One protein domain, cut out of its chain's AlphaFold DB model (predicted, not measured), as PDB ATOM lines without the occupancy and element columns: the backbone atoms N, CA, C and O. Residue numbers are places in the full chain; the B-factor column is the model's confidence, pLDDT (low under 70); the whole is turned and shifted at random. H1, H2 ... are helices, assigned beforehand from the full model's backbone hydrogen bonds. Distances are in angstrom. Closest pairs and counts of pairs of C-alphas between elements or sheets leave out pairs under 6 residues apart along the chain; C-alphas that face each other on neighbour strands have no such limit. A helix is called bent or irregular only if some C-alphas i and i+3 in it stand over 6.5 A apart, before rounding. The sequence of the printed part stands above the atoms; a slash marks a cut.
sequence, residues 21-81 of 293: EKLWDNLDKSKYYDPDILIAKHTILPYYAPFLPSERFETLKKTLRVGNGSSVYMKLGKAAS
ATOM      1  N   GLU A  21      29.937  -6.341 -43.310       92.19
ATOM      2  CA  GLU A  21      29.042  -5.219 -42.979       92.19
ATOM      3  C   GLU A  21      29.817  -3.984 -42.519       92.19
ATOM      4  O   GLU A  21      29.538  -2.888 -42.989       92.19
ATOM      5  N   LYS A  22      30.850  -4.156 -41.686       90.94
ATOM      6  CA  LYS A  22      31.698  -3.030 -41.264       90.94
ATOM      7  C   LYS A  22      32.474  -2.435 -42.433       90.94
ATOM      8  O   LYS A  22      32.611  -1.222 -42.520       90.94
ATOM      9  N   LEU A  23      32.977  -3.294 -43.323       90.75
ATOM     10  CA  LEU A  23      33.623  -2.843 -44.554       90.75
ATOM     11  C   LEU A  23      32.655  -2.013 -45.396       90.75
ATOM     12  O   LEU A  23      33.011  -0.939 -45.860       90.75
ATOM     13  N   TRP A  24      31.429  -2.499 -45.568       93.88
ATOM     14  CA  TRP A  24      30.400  -1.807 -46.332       93.88
ATOM     15  C   TRP A  24      30.006  -0.465 -45.707       93.88
ATOM     16  O   TRP A  24      29.919   0.529 -46.425       93.88
ATOM     17  N   ASP A  25      29.844  -0.411 -44.382       92.44
ATOM     18  CA  ASP A  25      29.574   0.824 -43.639       92.44
ATOM     19  C   ASP A  25      30.685   1.866 -43.837       92.44
ATOM     20  O   ASP A  25      30.390   3.029 -44.100       92.44
ATOM     21  N   ASN A  26      31.953   1.447 -43.776       91.62
ATOM     22  CA  ASN A  26      33.114   2.323 -43.977       91.62
ATOM     23  C   ASN A  26      33.340   2.727 -45.446       91.62
ATOM     24  O   ASN A  26      34.122   3.633 -45.720       91.62
ATOM     25  N   LEU A  27      32.674   2.057 -46.389       91.31
ATOM     26  CA  LEU A  27      32.656   2.390 -47.817       91.31
ATOM     27  C   LEU A  27      31.346   3.095 -48.212       91.31
ATOM     28  O   LEU A  27      30.836   2.898 -49.321       91.31
ATOM     29  N   ASP A  28      30.774   3.864 -47.280       92.69
ATOM     30  CA  ASP A  28      29.554   4.663 -47.444       92.69
ATOM     31  C   ASP A  28      28.352   3.865 -47.972       92.69
ATOM     32  O   ASP A  28      27.508   4.374 -48.713       92.69
ATOM     33  N   LYS A  29      28.273   2.580 -47.610       90.81
ATOM     34  CA  LYS A  29      27.213   1.658 -48.040       90.81
ATOM     35  C   LYS A  29      27.019   1.619 -49.558       90.81
ATOM     36  O   LYS A  29      25.903   1.458 -50.059       90.81
ATOM     37  N   SER A  30      28.112   1.730 -50.312       91.69
ATOM     38  CA  SER A  30      28.089   1.610 -51.770       91.69
ATOM     39  C   SER A  30      27.381   0.328 -52.217       91.69
ATOM     40  O   SER A  30      27.722  -0.773 -51.782       91.69
ATOM     41  N   LYS A  31      26.430   0.450 -53.150       88.44
ATOM     42  CA  LYS A  31      25.689  -0.695 -53.712       88.44
ATOM     43  C   LYS A  31      26.587  -1.748 -54.376       88.44
ATOM     44  O   LYS A  31      26.167  -2.885 -54.541       88.44
ATOM     45  N   TYR A  32      27.801  -1.374 -54.783       85.94
ATOM     46  CA  TYR A  32      28.762  -2.282 -55.419       85.94
ATOM     47  C   TYR A  32      29.455  -3.208 -54.415       85.94
ATOM     48  O   TYR A  32      29.940  -4.270 -54.797       85.94
ATOM     49  N   TYR A  33      29.476  -2.815 -53.140       87.56
ATOM     50  CA  TYR A  33      30.142  -3.533 -52.055       87.56
ATOM     51  C   TYR A  33      29.143  -4.044 -51.016       87.56
ATOM     52  O   TYR A  33      29.507  -4.232 -49.856       87.56
ATOM     53  N   ASP A  34      27.890  -4.268 -51.429       93.50
ATOM     54  CA  ASP A  34      26.896  -4.912 -50.577       93.50
ATOM     55  C   ASP A  34      27.451  -6.253 -50.040       93.50
ATOM     56  O   ASP A  34      28.029  -7.028 -50.812       93.50
ATOM     57  N   PRO A  35      27.302  -6.557 -48.738       93.81
ATOM     58  CA  PRO A  35      27.877  -7.752 -48.137       93.81
ATOM     59  C   PRO A  35      27.447  -9.060 -48.805       93.81
ATOM     60  O   PRO A  35      28.258  -9.982 -48.879       93.81
ATOM     61  N   ASP A  36      26.217  -9.165 -49.313       93.12
ATOM     62  CA  ASP A  36      25.772 -10.371 -50.014       93.12
ATOM     63  C   ASP A  36      26.428 -10.486 -51.392       93.12
ATOM     64  O   ASP A  36      26.845 -11.582 -51.774       93.12
ATOM     65  N   ILE A  37      26.624  -9.363 -52.093       93.19
ATOM     66  CA  ILE A  37      27.405  -9.326 -53.340       93.19
ATOM     67  C   ILE A  37      28.857  -9.727 -53.069       93.19
ATOM     68  O   ILE A  37      29.407 -10.556 -53.797       93.19
ATOM     69  N   LEU A  38      29.477  -9.195 -52.013       92.88
ATOM     70  CA  LEU A  38      30.845  -9.545 -51.627       92.88
ATOM     71  C   LEU A  38      30.972 -11.035 -51.297       92.88
ATOM     72  O   LEU A  38      31.901 -11.693 -51.765       92.88
ATOM     73  N   ILE A  39      30.018 -11.600 -50.558       93.50
ATOM     74  CA  ILE A  39      30.005 -13.035 -50.258       93.50
ATOM     75  C   ILE A  39      29.874 -13.856 -51.544       93.50
ATOM     76  O   ILE A  39      30.677 -14.766 -51.760       93.50
ATOM     77  N   ALA A  40      28.920 -13.521 -52.412       93.25
ATOM     78  CA  ALA A  40      28.649 -14.276 -53.632       93.25
ATOM     79  C   ALA A  40      29.780 -14.164 -54.673       93.25
ATOM     80  O   ALA A  40      30.147 -15.147 -55.318       93.25
ATOM     81  N   LYS A  41      30.383 -12.981 -54.834       92.00
ATOM     82  CA  LYS A  41      31.324 -12.696 -55.933       92.00
ATOM     83  C   LYS A  41      32.790 -12.604 -55.520       92.00
ATOM     84  O   LYS A  41      33.658 -12.702 -56.382       92.00
ATOM     85  N   HIS A  42      33.087 -12.467 -54.229       90.69
ATOM     86  CA  HIS A  42      34.451 -12.230 -53.740       90.69
ATOM     87  C   HIS A  42      34.890 -13.181 -52.616       90.69
ATOM     88  O   HIS A  42      36.007 -13.068 -52.119       90.69
ATOM     89  N   THR A  43      34.071 -14.174 -52.254       92.12
ATOM     90  CA  THR A  43      34.486 -15.279 -51.370       92.12
ATOM     91  C   THR A  43      34.362 -16.624 -52.074       92.12
ATOM     92  O   THR A  43      33.798 -16.712 -53.167       92.12
ATOM     93  N   ILE A  44      34.873 -17.684 -51.446       92.62
ATOM     94  CA  ILE A  44      34.686 -19.053 -51.941       92.62
ATOM     95  C   ILE A  44      33.463 -19.759 -51.334       92.62
ATOM     96  O   ILE A  44      33.279 -20.946 -51.575       92.62
ATOM     97  N   LEU A  45      32.627 -19.084 -50.531       94.50
ATOM     98  CA  LEU A  45      31.439 -19.718 -49.942       94.50
ATOM     99  C   LEU A  45      30.507 -20.369 -50.994       94.50
ATOM    100  O   LEU A  45      30.064 -21.490 -50.727       94.50
ATOM    101  N   PRO A  46      30.269 -19.773 -52.185       95.88
ATOM    102  CA  PRO A  46      29.443 -20.397 -53.226       95.88
ATOM    103  C   PRO A  46      29.929 -21.785 -53.663       95.88
ATOM    104  O   PRO A  46      29.120 -22.674 -53.898       95.88
ATOM    105  N   TYR A  47      31.247 -22.031 -53.642       96.38
ATOM    106  CA  TYR A  47      31.820 -23.346 -53.961       96.38
ATOM    107  C   TYR A  47      31.305 -24.468 -53.048       96.38
ATOM    108  O   TYR A  47      31.177 -25.616 -53.469       96.38
ATOM    109  N   TYR A  48      30.992 -24.137 -51.794       95.56
ATOM    110  CA  TYR A  48      30.469 -25.096 -50.827       95.56
ATOM    111  C   TYR A  48      28.943 -25.140 -50.791       95.56
ATOM    112  O   TYR A  48      28.402 -26.151 -50.346       95.56
ATOM    113  N   ALA A  49      28.259 -24.078 -51.227       95.75
ATOM    114  CA  ALA A  49      26.836 -23.860 -50.975       95.75
ATOM    115  C   ALA A  49      25.945 -25.071 -51.307       95.75
ATOM    116  O   ALA A  49      25.224 -25.505 -50.405       95.75
ATOM    117  N   PRO A  50      26.059 -25.717 -52.487       96.19
ATOM    118  CA  PRO A  50      25.198 -26.851 -52.848       96.19
ATOM    119  C   PRO A  50      25.305 -28.043 -51.893       96.19
ATOM    120  O   PRO A  50      24.348 -28.795 -51.717       96.19
ATOM    121  N   PHE A  51      26.469 -28.204 -51.260       95.44
ATOM    122  CA  PHE A  51      26.867 -29.386 -50.492       95.44
ATOM    123  C   PHE A  51      26.765 -29.202 -48.975       95.44
ATOM    124  O   PHE A  51      27.163 -30.081 -48.204       95.44
ATOM    125  N   LEU A  52      26.250 -28.058 -48.524       94.81
ATOM    126  CA  LEU A  52      26.016 -27.771 -47.114       94.81
ATOM    127  C   LEU A  52      24.537 -27.978 -46.750       94.81
ATOM    128  O   LEU A  52      23.660 -27.828 -47.592       94.81
ATOM    129  N   PRO A  53      24.220 -28.280 -45.478       94.44
ATOM    130  CA  PRO A  53      22.875 -28.079 -44.948       94.44
ATOM    131  C   PRO A  53      22.509 -26.590 -44.959       94.44
ATOM    132  O   PRO A  53      23.357 -25.757 -44.626       94.44
ATOM    133  N   SER A  54      21.247 -26.258 -45.246       94.69
ATOM    134  CA  SER A  54      20.779 -24.867 -45.361       94.69
ATOM    135  C   SER A  54      21.068 -24.033 -44.110       94.69
ATOM    136  O   SER A  54      21.642 -22.954 -44.205       94.69
ATOM    137  N   GLU A  55      20.799 -24.569 -42.916       94.56
ATOM    138  CA  GLU A  55      21.097 -23.892 -41.643       94.56
ATOM    139  C   GLU A  55      22.590 -23.553 -41.488       94.56
ATOM    140  O   GLU A  55      22.973 -22.483 -41.002       94.56
ATOM    141  N   ARG A  56      23.466 -24.460 -41.937       94.12
ATOM    142  CA  ARG A  56      24.916 -24.264 -41.871       94.12
ATOM    143  C   ARG A  56      25.375 -23.211 -42.873       94.12
ATOM    144  O   ARG A  56      26.249 -22.414 -42.531       94.12
ATOM    145  N   PHE A  57      24.804 -23.210 -44.075       94.88
ATOM    146  CA  PHE A  57      25.069 -22.195 -45.090       94.88
ATOM    147  C   PHE A  57      24.674 -20.797 -44.593       94.88
ATOM    148  O   PHE A  57      25.521 -19.905 -44.586       94.88
ATOM    149  N   GLU A  58      23.470 -20.633 -44.038       94.56
ATOM    150  CA  GLU A  58      23.021 -19.355 -43.461       94.56
ATOM    151  C   GLU A  58      23.898 -18.907 -42.285       94.56
ATOM    152  O   GLU A  58      24.308 -17.748 -42.183       94.56
ATOM    153  N   THR A  59      24.286 -19.845 -41.417       93.62
ATOM    154  CA  THR A  59      25.215 -19.569 -40.312       93.62
ATOM    155  C   THR A  59      26.576 -19.078 -40.815       93.62
ATOM    156  O   THR A  59      27.176 -18.177 -40.218       93.62
ATOM    157  N   LEU A  60      27.099 -19.674 -41.888       93.00
ATOM    158  CA  LEU A  60      28.354 -19.262 -42.517       93.00
ATOM    159  C   LEU A  60      28.225 -17.882 -43.161       93.00
ATOM    160  O   LEU A  60      29.069 -17.026 -42.900       93.00
ATOM    161  N   LYS A  61      27.144 -17.641 -43.908       93.44
ATOM    162  CA  LYS A  61      26.838 -16.347 -44.523       93.44
ATOM    163  C   LYS A  61      26.789 -15.240 -43.464       93.44
ATOM    164  O   LYS A  61      27.528 -14.263 -43.558       93.44
ATOM    165  N   LYS A  62      26.058 -15.454 -42.363       92.88
ATOM    166  CA  LYS A  62      26.039 -14.542 -41.204       92.88
ATOM    167  C   LYS A  62      27.428 -14.344 -40.585       92.88
ATOM    168  O   LYS A  62      27.795 -13.227 -40.236       92.88
ATOM    169  N   THR A  63      28.222 -15.412 -40.466       91.56
ATOM    170  CA  THR A  63      29.591 -15.328 -39.920       91.56
ATOM    171  C   THR A  63      30.497 -14.447 -40.791       91.56
ATOM    172  O   THR A  63      31.324 -13.724 -40.243       91.56
ATOM    173  N   LEU A  64      30.350 -14.471 -42.118       91.50
ATOM    174  CA  LEU A  64      31.113 -13.599 -43.021       91.50
ATOM    175  C   LEU A  64      30.632 -12.142 -42.961       91.50
ATOM    176  O   LEU A  64      31.456 -11.230 -42.996       91.50
ATOM    177  N   ARG A  65      29.323 -11.911 -42.792       92.06
ATOM    178  CA  ARG A  65      28.755 -10.558 -42.668       92.06
ATOM    179  C   ARG A  65      29.232  -9.827 -41.412       92.06
ATOM    180  O   ARG A  65      29.783  -8.736 -41.521       92.06
ATOM    181  N   VAL A  66      29.064 -10.442 -40.238       88.38
ATOM    182  CA  VAL A  66      29.231  -9.758 -38.934       88.38
ATOM    183  C   VAL A  66      30.266 -10.388 -37.998       88.38
ATOM    184  O   VAL A  66      30.491  -9.890 -36.898       88.38
ATOM    185  N   GLY A  67      30.862 -11.520 -38.376       81.06
ATOM    186  CA  GLY A  67      31.800 -12.260 -37.535       81.06
ATOM    187  C   GLY A  67      33.270 -12.035 -37.890       81.06
ATOM    188  O   GLY A  67      33.628 -11.535 -38.952       81.06
ATOM    189  N   ASN A  68      34.154 -12.531 -37.022       72.44
ATOM    190  CA  ASN A  68      35.613 -12.450 -37.180       72.44
ATOM    191  C   ASN A  68      36.230 -13.553 -38.070       72.44
ATOM    192  O   ASN A  68      37.442 -13.756 -38.039       72.44
ATOM    193  N   GLY A  69      35.409 -14.336 -38.784       74.88
ATOM    194  CA  GLY A  69      35.858 -15.352 -39.752       74.88
ATOM    195  C   GLY A  69      36.559 -16.591 -39.168       74.88
ATOM    196  O   GLY A  69      36.682 -17.604 -39.854       74.88
ATOM    197  N   SER A  70      36.955 -16.568 -37.893       73.88
ATOM    198  CA  SER A  70      37.802 -17.590 -37.247       73.88
ATOM    199  C   SER A  70      37.237 -19.016 -37.301       73.88
ATOM    200  O   SER A  70      37.988 -19.985 -37.388       73.88
ATOM    201  N   SER A  71      35.908 -19.157 -37.297       79.56
ATOM    202  CA  SER A  71      35.222 -20.455 -37.304       79.56
ATOM    203  C   SER A  71      34.825 -20.958 -38.696       79.56
ATOM    204  O   SER A  71      34.327 -22.078 -38.807       79.56
ATOM    205  N   VAL A  72      35.043 -20.177 -39.763       81.81
ATOM    206  CA  VAL A  72      34.550 -20.493 -41.119       81.81
ATOM    207  C   VAL A  72      35.135 -21.808 -41.630       81.81
ATOM    208  O   VAL A  72      34.388 -22.722 -41.970       81.81
ATOM    209  N   TYR A  73      36.461 -21.968 -41.585       80.12
ATOM    210  CA  TYR A  73      37.127 -23.191 -42.049       80.12
ATOM    211  C   TYR A  73      36.699 -24.448 -41.278       80.12
ATOM    212  O   TYR A  73      36.577 -25.526 -41.865       80.12
ATOM    213  N   MET A  74      36.436 -24.313 -39.973       81.06
ATOM    214  CA  MET A  74      35.930 -25.402 -39.136       81.06
ATOM    215  C   MET A  74      34.493 -25.768 -39.523       81.06
ATOM    216  O   MET A  74      34.204 -26.941 -39.744       81.06
ATOM    217  N   LYS A  75      33.606 -24.774 -39.657       81.38
ATOM    218  CA  LYS A  75      32.199 -24.973 -40.041       81.38
ATOM    219  C   LYS A  75      32.055 -25.569 -41.446       81.38
ATOM    220  O   LYS A  75      31.141 -26.353 -41.679       81.38
ATOM    221  N   LEU A  76      32.984 -25.276 -42.355       83.00
ATOM    222  CA  LEU A  76      33.064 -25.910 -43.677       83.00
ATOM    223  C   LEU A  76      33.554 -27.366 -43.633       83.00
ATOM    224  O   LEU A  76      33.474 -28.074 -44.633       83.00
ATOM    225  N   GLY A  77      34.079 -27.831 -42.496       77.44
ATOM    226  CA  GLY A  77      34.653 -29.168 -42.371       77.44
ATOM    227  C   GLY A  77      35.973 -29.331 -43.126       77.44
ATOM    228  O   GLY A  77      36.369 -30.456 -43.424       77.44
ATOM    229  N   LYS A  78      36.678 -28.230 -43.428       78.25
ATOM    230  CA  LYS A  78      37.916 -28.261 -44.219       78.25
ATOM    231  C   LYS A  78      38.989 -29.128 -43.563       78.25
ATOM    232  O   LYS A  78      39.545 -30.003 -44.219       78.25
ATOM    233  N   ALA A  79      39.200 -28.972 -42.254       72.44
ATOM    234  CA  ALA A  79      40.140 -29.801 -41.495       72.44
ATOM    235  C   ALA A  79      39.775 -31.300 -41.541       72.44
ATOM    236  O   ALA A  79      40.644 -32.150 -41.709       72.44
ATOM    237  N   ALA A  80      38.479 -31.624 -41.480       72.69
ATOM    238  CA  ALA A  80      37.980 -32.999 -41.557       72.69
ATOM    239  C   ALA A  80      38.025 -33.594 -42.979       72.69
ATOM    240  O   ALA A  80      37.817 -34.798 -43.151       72.69
ATOM    241  N   SER A  81      38.278 -32.775 -44.006       77.88
ATOM    242  CA  SER A  81      38.340 -33.234 -45.395       77.88
ATOM    243  C   SER A  81      39.654 -33.926 -45.753       77.88
ATOM    244  O   SER A  81      39.665 -34.634 -46.755       77.88
TER     245      SER A  81
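What this domain is: This is residues 21 to 81 of the 293 residues of the protein "TnsD domain-containing protein" of Paenibacillus terrae (UniProt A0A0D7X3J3). The longest helix, H4, makes the middle of an elongated group of five helices: H2 packs crosswise on its residues 61 to 65, H5 packs on it too, and H3 runs back alongside it. H1 lies beyond the last residues of H4 and runs on in nearly the same direction, at one end of the long axis; residues 76 to 81, after H5, reach the other end. The printed part has 61 residues with five named helices, H1 to H5, no named strand, and the class all helix. It is only just compact, close to loose, with a radius of gyration of the C-alphas of 12.2 A and spans of 39 by 21 by 17 A.

How they stand to each other: H1, residues 21 to 26, only just touches residues 65 to 66 of the hub H4, residues 54 to 66, with 3 pairs of C-alphas within 8 A; the closest C-alphas, of Glu 21 and Arg 65, are 5.4 A apart. H2, residues 35 to 42, touches H4, about perpendicular at 79 degrees, the closest C-alphas being those of Pro 35 and Arg 65 at 6.2 A. H3, residues 45 to 51, is close to H4 but not clearly touching, at a shallow tilt of 13 degrees, opposite ways; the closest C-alphas, of Ala 49 and Phe 57, are 6.4 A apart. H5, residues 72 to 75, touches H4, with the C-alphas of Leu 60 and Val 72 closest at 6.5 A. In H1, H2 and H4 every O i to N i+4 pair is within hydrogen-bond range; in H3 1 of 3 is, beside 3 of 4 O i to N i+3 pairs, and H5 is too short for an O i to N i+4 pair.

Where its parts are: H1 begins at C-alpha 21 (29.042, -5.219, -42.979). H4 is 18.5 A long, and H5 ends at C-alpha 75 (32.199, -24.973, -40.041). H3 is irregular: C-alphas 47 and 50 are 7.6 A apart.

The domain as a whole: The two C-alphas farthest apart, of Asp 28 and Ala 80, are 39.0 A apart. The printed part has no cut and no long link, and no printed residue has a pLDDT under 70.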